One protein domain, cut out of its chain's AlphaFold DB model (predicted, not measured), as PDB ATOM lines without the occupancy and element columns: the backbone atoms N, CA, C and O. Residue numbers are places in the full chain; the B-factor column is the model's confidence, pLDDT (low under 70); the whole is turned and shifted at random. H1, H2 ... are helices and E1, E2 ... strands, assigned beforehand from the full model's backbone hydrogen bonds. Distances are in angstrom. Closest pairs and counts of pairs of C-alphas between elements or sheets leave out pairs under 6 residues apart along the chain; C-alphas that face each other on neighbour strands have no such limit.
ATOM      1  N   ALA A   5     161.534 152.203 185.901       58.88
ATOM      2  CA  ALA A   5     161.755 150.774 186.130       58.88
ATOM      3  C   ALA A   5     161.625 149.909 184.858       58.88
ATOM      4  O   ALA A   5     162.319 148.903 184.714       58.88
ATOM      5  N   SER A   6     160.750 150.290 183.924       66.00
ATOM      6  CA  SER A   6     160.621 149.616 182.627       66.00
ATOM      7  C   SER A   6     161.781 149.950 181.683       66.00
ATOM      8  O   SER A   6     162.170 149.110 180.874       66.00
ATOM      9  N   LEU A   7     162.370 151.139 181.833       63.62
ATOM     10  CA  LEU A   7     163.501 151.630 181.049       63.62
ATOM     11  C   LEU A   7     164.791 150.906 181.463       63.62
ATOM     12  O   LEU A   7     165.458 150.319 180.614       63.62
ATOM     13  N   ASP A   8     165.054 150.799 182.770       67.88
ATOM     14  CA  ASP A   8     166.179 150.025 183.327       67.88
ATOM     15  C   ASP A   8     166.094 148.541 182.922       67.88
ATOM     16  O   ASP A   8     167.074 147.925 182.503       67.88
ATOM     17  N   ALA A   9     164.887 147.964 182.945       71.56
ATOM     18  CA  ALA A   9     164.664 146.584 182.522       71.56
ATOM     19  C   ALA A   9     164.911 146.367 181.015       71.56
ATOM     20  O   ALA A   9     165.454 145.327 180.625       71.56
ATOM     21  N   ARG A  10     164.526 147.330 180.164       68.38
ATOM     22  CA  ARG A  10     164.772 147.292 178.712       68.38
ATOM     23  C   ARG A  10     166.255 147.478 178.398       68.38
ATOM     24  O   ARG A  10     166.792 146.670 177.641       68.38
ATOM     25  N   LEU A  11     166.918 148.447 179.032       68.06
ATOM     26  CA  LEU A  11     168.362 148.678 178.916       68.06
ATOM     27  C   LEU A  11     169.152 147.424 179.297       68.06
ATOM     28  O   LEU A  11     169.888 146.902 178.467       68.06
ATOM     29  N   ARG A  12     168.888 146.825 180.464       68.62
ATOM     30  CA  ARG A  12     169.559 145.580 180.892       68.62
ATOM     31  C   ARG A  12     169.318 144.390 179.966       68.62
ATOM     32  O   ARG A  12     170.084 143.422 179.974       68.62
ATOM     33  N   LYS A  13     168.204 144.375 179.228       70.50
ATOM     34  CA  LYS A  13     167.916 143.328 178.237       70.50
ATOM     35  C   LYS A  13     168.749 143.536 176.974       70.50
ATOM     36  O   LYS A  13     169.294 142.566 176.447       70.50
ATOM     37  N   VAL A  14     168.876 144.782 176.523       67.38
ATOM     38  CA  VAL A  14     169.758 145.153 175.413       67.38
ATOM     39  C   VAL A  14     171.217 144.894 175.778       67.38
ATOM     40  O   VAL A  14     171.885 144.169 175.052       67.38
ATOM     41  N   GLU A  15     171.679 145.373 176.932       65.44
ATOM     42  CA  GLU A  15     173.044 145.154 177.424       65.44
ATOM     43  C   GLU A  15     173.394 143.669 177.483       65.44
ATOM     44  O   GLU A  15     174.446 143.273 176.995       65.44
ATOM     45  N   ARG A  16     172.494 142.815 177.997       65.62
ATOM     46  CA  ARG A  16     172.700 141.358 177.971       65.62
ATOM     47  C   ARG A  16     172.846 140.819 176.555       65.62
ATOM     48  O   ARG A  16     173.721 139.998 176.313       65.62
ATOM     49  N   THR A  17     172.015 141.280 175.626       63.19
ATOM     50  CA  THR A  17     172.050 140.823 174.229       63.19
ATOM     51  C   THR A  17     173.354 141.242 173.544       63.19
ATOM     52  O   THR A  17     173.983 140.427 172.877       63.19
ATOM     53  N   VAL A  18     173.804 142.474 173.783       60.69
ATOM     54  CA  VAL A  18     175.071 143.012 173.270       60.69
ATOM     55  C   VAL A  18     176.271 142.313 173.919       60.69
ATOM     56  O   VAL A  18     177.229 141.991 173.233       60.69
ATOM     57  N   SER A  19     176.216 141.992 175.212       56.66
ATOM     58  CA  SER A  19     177.307 141.308 175.925       56.66
ATOM     59  C   SER A  19     177.559 139.877 175.409       56.66
ATOM     60  O   SER A  19     178.685 139.386 175.471       56.66
ATOM     61  N   HIS A  20     176.542 139.216 174.837       52.69
ATOM     62  CA  HIS A  20     176.684 137.889 174.219       52.69
ATOM     63  C   HIS A  20     177.414 137.902 172.867       52.69
ATOM     64  O   HIS A  20     177.961 136.876 172.461       52.69
ATOM     65  N   GLN A  21     177.461 139.044 172.184       54.53
ATOM     66  CA  GLN A  21     178.296 139.257 171.010       54.53
ATOM     67  C   GLN A  21     179.371 140.250 171.414       54.53
ATOM     68  O   GLN A  21     179.167 141.443 171.229       54.53
ATOM     69  N   ALA A  22     180.468 139.763 172.013       51.06
ATOM     70  CA  ALA A  22     181.588 140.598 172.444       51.06
ATOM     71  C   ALA A  22     181.800 141.722 171.417       51.06
ATOM     72  O   ALA A  22     182.151 141.413 170.269       51.06
ATOM     73  N   PRO A  23     181.499 142.990 171.771       55.41
ATOM     74  CA  PRO A  23     181.707 144.081 170.847       55.41
ATOM     75  C   PRO A  23     183.167 143.984 170.441       55.41
ATOM     76  O   PRO A  23     184.018 143.707 171.296       55.41
ATOM     77  N   ALA A  24     183.452 144.130 169.146       59.31
ATOM     78  CA  ALA A  24     184.830 144.236 168.695       59.31
ATOM     79  C   ALA A  24     185.569 145.157 169.681       59.31
ATOM     80  O   ALA A  24     184.979 146.169 170.087       59.31
ATOM     81  N   PRO A  25     186.780 144.795 170.150       60.91
ATOM     82  CA  PRO A  25     187.511 145.659 171.064       60.91
ATOM     83  C   PRO A  25     187.482 147.058 170.453       60.91
ATOM     84  O   PRO A  25     187.778 147.192 169.266       60.91
ATOM     85  N   HIS A  26     187.031 148.047 171.234       69.62
ATOM     86  CA  HIS A  26     186.815 149.442 170.819       69.62
ATOM     87  C   HIS A  26     185.437 149.830 170.253       69.62
ATOM     88  O   HIS A  26     185.315 150.942 169.764       69.62
ATOM     89  N   ALA A  27     184.387 149.009 170.329       70.81
ATOM     90  CA  ALA A  27     183.032 149.468 169.992       70.81
ATOM     91  C   ALA A  27     182.313 150.100 171.200       70.81
ATOM     92  O   ALA A  27     182.277 149.522 172.289       70.81
ATOM     93  N   THR A  28     181.705 151.268 170.994       80.25
ATOM     94  CA  THR A  28     180.896 151.985 171.987       80.25
ATOM     95  C   THR A  28     179.421 151.869 171.624       80.25
ATOM     96  O   THR A  28     179.045 152.055 170.467       80.25
ATOM     97  N   VAL A  29     178.577 151.565 172.611       79.62
ATOM     98  CA  VAL A  29     177.124 151.461 172.429       79.62
ATOM     99  C   VAL A  29     176.434 152.574 173.204       79.62
ATOM    100  O   VAL A  29     176.702 152.752 174.392       79.62
ATOM    101  N   ILE A  30     175.547 153.305 172.535       83.31
ATOM    102  CA  ILE A  30     174.677 154.318 173.132       83.31
ATOM    103  C   ILE A  30     173.230 153.874 172.929       83.31
ATOM    104  O   ILE A  30     172.864 153.395 171.858       83.31
ATOM    105  N   ILE A  31     172.413 153.999 173.972       80.38
ATOM    106  CA  ILE A  31     170.987 153.676 173.919       80.38
ATOM    107  C   ILE A  31     170.227 154.869 174.490       80.38
ATOM    108  O   ILE A  31     170.386 155.164 175.674       80.38
ATOM    109  N   THR A  32     169.417 155.539 173.670       79.56
ATOM    110  CA  THR A  32     168.677 156.755 174.058       79.56
ATOM    111  C   THR A  32     167.201 156.663 173.682       79.56
ATOM    112  O   THR A  32     166.811 155.801 172.898       79.56
ATOM    113  N   GLU A  33     166.351 157.536 174.227       73.25
ATOM    114  CA  GLU A  33     164.952 157.681 173.779       73.25
ATOM    115  C   GLU A  33     164.801 158.793 172.723       73.25
ATOM    116  O   GLU A  33     163.930 158.718 171.851       73.25
ATOM    117  N   ASN A  34     165.694 159.790 172.741       74.12
ATOM    118  CA  ASN A  34     165.707 160.932 171.828       74.12
ATOM    119  C   ASN A  34     167.109 161.202 171.266       74.12
ATOM    120  O   ASN A  34     168.120 160.900 171.900       74.12
ATOM    121  N   ASP A  35     167.160 161.809 170.077       73.44
ATOM    122  CA  ASP A  35     168.418 162.078 169.364       73.44
ATOM    123  C   ASP A  35     169.267 163.156 170.072       73.44
ATOM    124  O   ASP A  35     170.491 163.150 169.975       73.44
ATOM    125  N   GLU A  36     168.636 164.066 170.826       77.69
ATOM    126  CA  GLU A  36     169.345 165.096 171.602       77.69
ATOM    127  C   GLU A  36     170.198 164.492 172.729       77.69
ATOM    128  O   GLU A  36     171.316 164.948 172.978       77.69
ATOM    129  N   ASP A  37     169.715 163.416 173.355       80.31
ATOM    130  CA  ASP A  37     170.428 162.735 174.439       80.31
ATOM    131  C   ASP A  37     171.659 161.974 173.921       80.31
ATOM    132  O   ASP A  37     172.628 161.781 174.659       80.31
ATOM    133  N   GLU A  38     171.667 161.586 172.639       81.69
ATOM    134  CA  GLU A  38     172.776 160.843 172.027       81.69
ATOM    135  C   GLU A  38     174.064 161.663 172.041       81.69
ATOM    136  O   GLU A  38     175.106 161.177 172.488       81.69
ATOM    137  N   ALA A  39     173.997 162.925 171.610       82.94
ATOM    138  CA  ALA A  39     175.163 163.803 171.558       82.94
ATOM    139  C   ALA A  39     175.745 164.058 172.956       82.94
ATOM    140  O   ALA A  39     176.965 164.077 173.144       82.94
ATOM    141  N   GLN A  40     174.876 164.216 173.955       85.31
ATOM    142  CA  GLN A  40     175.286 164.480 175.329       85.31
ATOM    143  C   GLN A  40     175.910 163.243 175.986       85.31
ATOM    144  O   GLN A  40     176.920 163.347 176.688       85.31
ATOM    145  N   GLN A  41     175.366 162.059 175.709       83.62
ATOM    146  CA  GLN A  41     175.900 160.789 176.189       83.62
ATOM    147  C   GLN A  41     177.223 160.433 175.495       83.62
ATOM    148  O   GLN A  41     178.148 159.958 176.153       83.62
ATOM    149  N   LEU A  42     177.366 160.747 174.203       84.62
ATOM    150  CA  LEU A  42     178.624 160.591 173.474       84.62
ATOM    151  C   LEU A  42     179.724 161.485 174.061       84.62
ATOM    152  O   LEU A  42     180.813 160.996 174.355       84.62
ATOM    153  N   ALA A  43     179.424 162.760 174.325       86.75
ATOM    154  CA  ALA A  43     180.363 163.684 174.961       86.75
ATOM    155  C   ALA A  43     180.796 163.208 176.361       86.75
ATOM    156  O   ALA A  43     181.968 163.315 176.726       86.75
ATOM    157  N   ALA A  44     179.876 162.629 177.140       87.00
ATOM    158  CA  ALA A  44     180.202 162.042 178.439       87.00
ATOM    159  C   ALA A  44     181.151 160.835 178.309       87.00
ATOM    160  O   ALA A  44     182.071 160.681 179.115       87.00
ATOM    161  N   LEU A  45     180.971 160.001 177.281       85.88
ATOM    162  CA  LEU A  45     181.828 158.844 177.010       85.88
ATOM    163  C   LEU A  45     183.222 159.247 176.506       85.88
ATOM    164  O   LEU A  45     184.205 158.598 176.881       85.88
ATOM    165  N   GLU A  46     183.327 160.324 175.718       86.44
ATOM    166  CA  GLU A  46     184.610 160.944 175.351       86.44
ATOM    167  C   GLU A  46     185.338 161.477 176.588       86.44
ATOM    168  O   GLU A  46     186.509 161.158 176.803       86.44
ATOM    169  N   ALA A  47     184.639 162.231 177.444       86.88
ATOM    170  CA  ALA A  47     185.205 162.788 178.673       86.88
ATOM    171  C   ALA A  47     185.659 161.698 179.660       86.88
ATOM    172  O   ALA A  47     186.672 161.856 180.340       86.88
ATOM    173  N   ALA A  48     184.946 160.570 179.710       85.19
ATOM    174  CA  ALA A  48     185.308 159.401 180.508       85.19
ATOM    175  C   ALA A  48     186.440 158.556 179.886       85.19
ATOM    176  O   ALA A  48     186.851 157.555 180.476       85.19
ATOM    177  N   GLY A  49     186.918 158.889 178.680       82.44
ATOM    178  CA  GLY A  49     187.932 158.117 177.952       82.44
ATOM    179  C   GLY A  49     187.471 156.720 177.520       82.44
ATOM    180  O   GLY A  49     188.299 155.885 177.153       82.44
ATOM    181  N   THR A  50     186.162 156.460 177.582       81.38
ATOM    182  CA  THR A  50     185.535 155.168 177.252       81.38
ATOM    183  C   THR A  50     185.214 155.063 175.758       81.38
ATOM    184  O   THR A  50     185.092 153.963 175.224       81.38
ATOM    185  N   TYR A  51     185.133 156.204 175.074       83.50
ATOM    186  CA  TYR A  51     185.032 156.320 173.624       83.50
ATOM    187  C   TYR A  51     186.141 157.239 173.096       83.50
ATOM    188  O   TYR A  51     186.578 158.165 173.782       83.50
ATOM    189  N   LYS A  52     186.609 156.972 171.875       83.25
ATOM    190  CA  LYS A  52     187.536 157.841 171.145       83.25
ATOM    191  C   LYS A  52     186.991 158.104 169.745       83.25
ATOM    192  O   LYS A  52     186.510 157.161 169.117       83.25
ATOM    193  N   PRO A  53     187.146 159.323 169.209       80.56
ATOM    194  CA  PRO A  53     186.795 159.607 167.824       80.56
ATOM    195  C   PRO A  53     187.431 158.588 166.866       80.56
ATOM    196  O   PRO A  53     188.642 158.363 166.901       80.56
ATOM    197  N   GLY A  54     186.602 157.948 166.037       80.69
ATOM    198  CA  GLY A  54     187.015 156.891 165.104       80.69
ATOM    199  C   GLY A  54     186.783 155.462 165.604       80.69
ATOM    200  O   GLY A  54     186.987 154.514 164.846       80.69
ATOM    201  N   TRP A  55     186.339 155.282 166.848       82.81
ATOM    202  CA  TRP A  55     185.835 153.999 167.334       82.81
ATOM    203  C   TRP A  55     184.440 153.715 166.757       82.81
ATOM    204  O   TRP A  55     183.660 154.652 166.575       82.81
ATOM    205  N   PRO A  56     184.095 152.450 166.454       81.56
ATOM    206  CA  PRO A  56     182.745 152.104 166.028       81.56
ATOM    207  C   PRO A  56     181.712 152.529 167.078       81.56
ATOM    208  O   PRO A  56     181.780 152.094 168.228       81.56
ATOM    209  N   LEU A  57     180.751 153.356 166.663       81.31
ATOM    210  CA  LEU A  57     179.626 153.778 167.489       81.31
ATOM    211  C   LEU A  57     178.356 153.063 167.026       81.31
ATOM    212  O   LEU A  57     177.987 153.125 165.854       81.31
ATOM    213  N   ILE A  58     177.688 152.387 167.955       81.31
ATOM    214  CA  ILE A  58     176.389 151.755 167.739       81.31
ATOM    215  C   ILE A  58     175.371 152.534 168.571       81.31
ATOM    216  O   ILE A  58     175.337 152.386 169.790       81.31
ATOM    217  N   SER A  59     174.556 153.364 167.920       81.12
ATOM    218  CA  SER A  59     173.465 154.100 168.572       81.12
ATOM    219  C   SER A  59     172.132 153.393 168.341       81.12
ATOM    220  O   SER A  59     171.771 153.093 167.199       81.12
ATOM    221  N   TRP A  60     171.415 153.083 169.421       81.00
ATOM    222  CA  TRP A  60     170.065 152.525 169.390       81.00
ATOM    223  C   TRP A  60     169.086 153.512 170.012       81.00
ATOM    224  O   TRP A  60     169.189 153.843 171.191       81.00
ATOM    225  N   ARG A  61     168.063 153.895 169.248       80.06
ATOM    226  CA  ARG A  61     166.956 154.683 169.778       80.06
ATOM    227  C   ARG A  61     165.799 153.795 170.212       80.06
ATOM    228  O   ARG A  61     165.282 152.983 169.442       80.06
ATOM    229  N   ILE A  62     165.359 153.979 171.447       76.50
ATOM    230  CA  ILE A  62     164.122 153.429 171.971       76.50
ATOM    231  C   ILE A  62     162.972 154.282 171.438       76.50
ATOM    232  O   ILE A  62     162.743 155.398 171.885       76.50
TER     233      ILE A  62
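AT A GLANCE: This is residues 5 to 62 of the 71 residues of an uncharacterized protein of Methylobacterium sp. Leaf111 (UniProt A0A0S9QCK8). Look for a small ribbon of two parallel strands, E1 and E2, with H2 packed on one side, mainly on E1, and the longer H1 loosely placed on the other. The 58 printed residues include two named helices and two named strands, in the order H1, E1, H2, E2, class mixed. The whole is compact, radius of gyration of the C-alphas 11.7 A, spans 31 by 27 by 16 A.

HOW THE PARTS SIT: Start at E1, residues 28 to 32, parallel to E2, residues 57 to 61, at 16 degrees; N 30 and O 58, 2.9 A apart, are within hydrogen-bond range. H2, residues 35 to 47, has its closest C-alpha pair with E1 at Glu 38 and Thr 32, 6.1 A. E1, H2 and E2 form a strand-helix-strand unit, parallel neighbour strands joined through a helix, with a right-handed crossover. H1, residues 5 to 20, is closest to E1 at the C-alphas of Leu 11 and Ile 31, 7.5 A, and apart from H2 and E2. Every O i to N i+4 pair is within hydrogen-bond range in H1, 7 of 9 in H2.

IN THESE COORDINATES: Find C-alpha 5 at (161.755, 150.774, 186.130); H1 runs 23.0 A from there. E1 spans 13.3 A, H2 19.2 A, and E2 12.9 A, to C-alpha 61 at (166.956, 154.683, 169.778).

THE WHOLE: The printed part has no cut and no long link. Its mean pLDDT is 74.4; residues 5 to 8, 10 to 12 and 14 to 26 are under 70.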